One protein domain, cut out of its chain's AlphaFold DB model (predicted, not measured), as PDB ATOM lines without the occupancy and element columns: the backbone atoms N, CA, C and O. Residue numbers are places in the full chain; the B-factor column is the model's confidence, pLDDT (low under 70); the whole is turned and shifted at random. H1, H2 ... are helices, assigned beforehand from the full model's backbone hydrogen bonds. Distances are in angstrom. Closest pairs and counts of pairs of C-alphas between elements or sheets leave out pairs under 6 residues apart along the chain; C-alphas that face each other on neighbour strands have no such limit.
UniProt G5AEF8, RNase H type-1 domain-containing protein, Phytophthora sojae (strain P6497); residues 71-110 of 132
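What this domain is: This is residues 71 to 110 of the 132 residues of the protein "RNase H type-1 domain-containing protein" of Phytophthora sojae (strain P6497) (UniProt G5AEF8). Two helices side by side and running opposite ways, H1 and the shorter H2, make a helical hairpin, and the long link between them, residues 84 to 98, swings out in a wide loop before H2 folds back beside the first part of H1. The far end of H1 and the start of the link, residues 80 to 85, stick out. The printed part has 40 residues with two named helices, H1 then H2, and no named strand; the class is all helix, with 21 residues in the named elements. The whole is compact, with a radius of gyration of the C-alphas of 9.6 A, and its C-alphas span 25 by 21 by 15 A.

How they stand to each other: H1, residues 71 to 83, touches H2, residues 99 to 106, with 9 pairs of C-alphas within 8 A. Their closest C-alphas are those of Met 72 and Ala 104, 4.9 A apart. Their lines stand at a shallow tilt of 19 degrees and they run opposite ways, a helical hairpin. Their centres are 10.0 A apart. Residues 80 to 85, of which 80 to 83 belong to H1, stand free. In H1 and H2 every O i to N i+4 pair is within hydrogen-bond range.

Where its parts are: H1 begins at C-alpha 71, at (26.094, 44.757, -10.449), and ends at C-alpha 83, at (21.074, 28.164, -5.705), 18.0 A from first to last C-alpha. H2 begins at C-alpha 99, at (33.020, 30.655, -11.951), and ends at C-alpha 106, at (34.494, 41.143, -11.936), 10.6 A from first to last C-alpha.

The domain as a whole: The two C-alphas farthest apart are those of Lys 84 and Asn 110, at 27.0 A, while the first and last printed C-alphas, Lys 71 and Asn 110, are 8.8 A apart. The printed part has no cut. The link from H1 to H2 is long, with 15 residues whose C-alphas lie 7 to 14 A from the mean of the C-alphas. The mean pLDDT of the printed part is 81.4, and the model's confidence is low, under 70, at residues 91 to 97.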
ATOM      1  N   LYS A  71      26.209  46.020  -9.705       91.38
ATOM      2  CA  LYS A  71      26.094  44.757 -10.449       91.38
ATOM      3  C   LYS A  71      26.693  43.577  -9.706       91.38
ATOM      4  O   LYS A  71      26.171  42.469  -9.819       91.38
ATOM      5  N   MET A  72      27.731  43.803  -8.910       90.25
ATOM      6  CA  MET A  72      28.302  42.781  -8.044       90.25
ATOM      7  C   MET A  72      27.264  42.281  -7.030       90.25
ATOM      8  O   MET A  72      27.023  41.076  -6.943       90.25
ATOM      9  N   ALA A  73      26.617  43.193  -6.296       89.31
ATOM     10  CA  ALA A  73      25.610  42.824  -5.300       89.31
ATOM     11  C   ALA A  73      24.387  42.159  -5.950       89.31
ATOM     12  O   ALA A  73      23.889  41.158  -5.437       89.31
ATOM     13  N   ASP A  74      23.946  42.670  -7.105       90.56
ATOM     14  CA  ASP A  74      22.847  42.090  -7.880       90.56
ATOM     15  C   ASP A  74      23.155  40.652  -8.329       90.56
ATOM     16  O   ASP A  74      22.338  39.747  -8.169       90.56
ATOM     17  N   THR A  75      24.372  40.410  -8.819       91.00
ATOM     18  CA  THR A  75      24.807  39.076  -9.257       91.00
ATOM     19  C   THR A  75      24.876  38.108  -8.079       91.00
ATOM     20  O   THR A  75      24.424  36.973  -8.198       91.00
ATOM     21  N   PHE A  76      25.369  38.546  -6.917       89.56
ATOM     22  CA  PHE A  76      25.356  37.708  -5.715       89.56
ATOM     23  C   PHE A  76      23.941  37.387  -5.234       89.56
ATOM     24  O   PHE A  76      23.684  36.247  -4.842       89.56
ATOM     25  N   ALA A  77      23.018  38.350  -5.293       90.00
ATOM     26  CA  ALA A  77      21.619  38.105  -4.965       90.00
ATOM     27  C   ALA A  77      21.001  37.062  -5.911       90.00
ATOM     28  O   ALA A  77      20.363  36.121  -5.438       90.00
ATOM     29  N   ASN A  78      21.268  37.163  -7.217       91.06
ATOM     30  CA  ASN A  78      20.795  36.195  -8.209       91.06
ATOM     31  C   ASN A  78      21.393  34.797  -7.981       91.06
ATOM     32  O   ASN A  78      20.651  33.822  -7.941       91.06
ATOM     33  N   ILE A  79      22.700  34.684  -7.712       89.38
ATOM     34  CA  ILE A  79      23.343  33.399  -7.376       89.38
ATOM     35  C   ILE A  79      22.686  32.764  -6.144       89.38
ATOM     36  O   ILE A  79      22.425  31.558  -6.126       89.38
ATOM     37  N   ALA A  80      22.413  33.552  -5.102       90.00
ATOM     38  CA  ALA A  80      21.759  33.059  -3.893       90.00
ATOM     39  C   ALA A  80      20.312  32.617  -4.160       90.00
ATOM     40  O   ALA A  80      19.873  31.598  -3.624       90.00
ATOM     41  N   MET A  81      19.580  33.348  -5.004       92.19
ATOM     42  CA  MET A  81      18.224  32.988  -5.420       92.19
ATOM     43  C   MET A  81      18.195  31.688  -6.230       92.19
ATOM     44  O   MET A  81      17.420  30.790  -5.901       92.19
ATOM     45  N   ASP A  82      19.065  31.566  -7.233       90.88
ATOM     46  CA  ASP A  82      19.126  30.407  -8.129       90.88
ATOM     47  C   ASP A  82      19.563  29.145  -7.381       90.88
ATOM     48  O   ASP A  82      18.968  28.076  -7.525       90.88
ATOM     49  N   SER A  83      20.580  29.275  -6.525       87.50
ATOM     50  CA  SER A  83      21.074  28.164  -5.705       87.50
ATOM     51  C   SER A  83      20.191  27.859  -4.496       87.50
ATOM     52  O   SER A  83      20.321  26.786  -3.909       87.50
ATOM     53  N   LYS A  84      19.311  28.790  -4.104       91.50
ATOM     54  CA  LYS A  84      18.542  28.771  -2.846       91.50
ATOM     55  C   LYS A  84      19.423  28.633  -1.599       91.50
ATOM     56  O   LYS A  84      18.964  28.163  -0.557       91.50
ATOM     57  N   ILE A  85      20.689  29.038  -1.696       85.00
ATOM     58  CA  ILE A  85      21.679  28.943  -0.625       85.00
ATOM     59  C   ILE A  85      22.163  30.347  -0.277       85.00
ATOM     60  O   ILE A  85      22.662  31.086  -1.121       85.00
ATOM     61  N   SER A  86      22.068  30.690   1.009       85.25
ATOM     62  CA  SER A  86      22.728  31.872   1.561       85.25
ATOM     63  C   SER A  86      24.130  31.494   2.028       85.25
ATOM     64  O   SER A  86      24.290  30.614   2.876       85.25
ATOM     65  N   ALA A  87      25.150  32.137   1.463       81.31
ATOM     66  CA  ALA A  87      26.547  31.862   1.768       81.31
ATOM     67  C   ALA A  87      27.340  33.160   1.938       81.31
ATOM     68  O   ALA A  87      27.174  34.113   1.184       81.31
ATOM     69  N   GLN A  88      28.262  33.156   2.901       80.94
ATOM     70  CA  GLN A  88      29.267  34.199   3.080       80.94
ATOM     71  C   GLN A  88      30.644  33.594   2.813       80.94
ATOM     72  O   GLN A  88      30.955  32.503   3.296       80.94
ATOM     73  N   ARG A  89      31.478  34.287   2.034       74.12
ATOM     74  CA  ARG A  89      32.835  33.840   1.700       74.12
ATOM     75  C   ARG A  89      33.827  34.967   1.901       74.12
ATOM     76  O   ARG A  89      33.510  36.132   1.678       74.12
ATOM     77  N   ALA A  90      35.030  34.600   2.325       71.56
ATOM     78  CA  ALA A  90      36.126  35.547   2.424       71.56
ATOM     79  C   ALA A  90      36.619  35.915   1.009       71.56
ATOM     80  O   ALA A  90      36.642  35.036   0.142       71.56
ATOM     81  N   PRO A  91      37.043  37.165   0.750       66.06
ATOM     82  CA  PRO A  91      37.462  37.600  -0.586       66.06
ATOM     83  C   PRO A  91      38.563  36.729  -1.208       66.06
ATOM     84  O   PRO A  91      38.507  36.388  -2.386       66.06
ATOM     85  N   ASN A  92      39.516  36.274  -0.392       68.00
ATOM     86  CA  ASN A  92      40.601  35.374  -0.797       68.00
ATOM     87  C   ASN A  92      40.137  33.953  -1.175       68.00
ATOM     88  O   ASN A  92      40.884  33.213  -1.802       68.00
ATOM     89  N   SER A  93      38.910  33.570  -0.819       67.38
ATOM     90  CA  SER A  93      38.317  32.272  -1.165       67.38
ATOM     91  C   SER A  93      37.456  32.307  -2.435       67.38
ATOM     92  O   SER A  93      37.035  31.252  -2.907       67.38
ATOM     93  N   LEU A  94      37.218  33.493  -3.016       63.22
ATOM     94  CA  LEU A  94      36.401  33.667  -4.227       63.22
ATOM     95  C   LEU A  94      37.052  33.047  -5.468       63.22
ATOM     96  O   LEU A  94      36.367  32.440  -6.287       63.22
ATOM     97  N   GLN A  95      38.377  33.171  -5.574       56.88
ATOM     98  CA  GLN A  95      39.165  32.711  -6.723       56.88
ATOM     99  C   GLN A  95      39.270  31.184  -6.804       56.88
ATOM    100  O   GLN A  95      39.552  30.643  -7.867       56.88
ATOM    101  N   ALA A  96      39.050  30.479  -5.691       59.38
ATOM    102  CA  ALA A  96      39.397  29.070  -5.603       59.38
ATOM    103  C   ALA A  96      38.316  28.112  -6.132       59.38
ATOM    104  O   ALA A  96      38.656  26.967  -6.414       59.38
ATOM    105  N   LEU A  97      37.026  28.489  -6.207       57.44
ATOM    106  CA  LEU A  97      35.977  27.447  -6.216       57.44
ATOM    107  C   LEU A  97      34.681  27.703  -7.017       57.44
ATOM    108  O   LEU A  97      33.871  26.780  -7.081       57.44
ATOM    109  N   ASN A  98      34.420  28.869  -7.634       71.38
ATOM    110  CA  ASN A  98      33.178  29.025  -8.418       71.38
ATOM    111  C   ASN A  98      33.250  30.095  -9.541       71.38
ATOM    112  O   ASN A  98      33.389  31.288  -9.241       71.38
ATOM    113  N   PRO A  99      33.069  29.714 -10.825       78.88
ATOM    114  CA  PRO A  99      33.020  30.655 -11.951       78.88
ATOM    115  C   PRO A  99      31.951  31.748 -11.811       78.88
ATOM    116  O   PRO A  99      32.195  32.894 -12.181       78.88
ATOM    117  N   GLN A 100      30.789  31.436 -11.225       78.62
ATOM    118  CA  GLN A 100      29.700  32.405 -11.036       78.62
ATOM    119  C   GLN A 100      30.096  33.516 -10.055       78.62
ATOM    120  O   GLN A 100      29.786  34.686 -10.265       78.62
ATOM    121  N   TRP A 101      30.844  33.170  -9.006       79.94
ATOM    122  CA  TRP A 101      31.329  34.142  -8.022       79.94
ATOM    123  C   TRP A 101      32.462  34.995  -8.594       79.94
ATOM    124  O   TRP A 101      32.561  36.176  -8.275       79.94
ATOM    125  N   THR A 102      33.279  34.414  -9.477       81.56
ATOM    126  CA  THR A 102      34.312  35.150 -10.219       81.56
ATOM    127  C   THR A 102      33.677  36.187 -11.148       81.56
ATOM    128  O   THR A 102      34.116  37.335 -11.172       81.56
ATOM    129  N   ALA A 103      32.599  35.820 -11.849       83.69
ATOM    130  CA  ALA A 103      31.833  36.748 -12.680       83.69
ATOM    131  C   ALA A 103      31.210  37.888 -11.854       83.69
ATOM    132  O   ALA A 103      31.319  39.049 -12.238       83.69
ATOM    133  N   ALA A 104      30.638  37.585 -10.682       85.62
ATOM    134  CA  ALA A 104      30.130  38.611  -9.769       85.62
ATOM    135  C   ALA A 104      31.243  39.568  -9.302       85.62
ATOM    136  O   ALA A 104      31.077  40.787  -9.349       85.62
ATOM    137  N   ALA A 105      32.399  39.027  -8.902       83.38
ATOM    138  CA  ALA A 105      33.544  39.809  -8.439       83.38
ATOM    139  C   ALA A 105      34.155  40.696  -9.538       83.38
ATOM    140  O   ALA A 105      34.709  41.751  -9.230       83.38
ATOM    141  N   ALA A 106      34.021  40.327 -10.817       87.19
ATOM    142  CA  ALA A 106      34.494  41.143 -11.936       87.19
ATOM    143  C   ALA A 106      33.799  42.518 -12.019       87.19
ATOM    144  O   ALA A 106      34.385  43.473 -12.526       87.19
ATOM    145  N   HIS A 107      32.583  42.655 -11.474       87.81
ATOM    146  CA  HIS A 107      31.877  43.939 -11.413       87.81
ATOM    147  C   HIS A 107      32.447  44.903 -10.363       87.81
ATOM    148  O   HIS A 107      32.237  46.111 -10.482       87.81
ATOM    149  N   ALA A 108      33.213  44.401  -9.384       85.62
ATOM    150  CA  ALA A 108      33.705  45.186  -8.253       85.62
ATOM    151  C   ALA A 108      34.475  46.437  -8.689       85.62
ATOM    152  O   ALA A 108      34.268  47.510  -8.132       85.62
ATOM    153  N   HIS A 109      35.337  46.319  -9.704       85.12
ATOM    154  CA  HIS A 109      36.150  47.443 -10.168       85.12
ATOM    155  C   HIS A 109      35.291  48.608 -10.679       85.12
ATOM    156  O   HIS A 109      35.539  49.755 -10.316       85.12
ATOM    157  N   ASN A 110      34.264  48.318 -11.482       87.06
ATOM    158  CA  ASN A 110      33.383  49.344 -12.035       87.06
ATOM    159  C   ASN A 110      32.450  49.931 -10.963       87.06
ATOM    160  O   ASN A 110      32.327  51.150 -10.854       87.06
TER     161      ASN A 110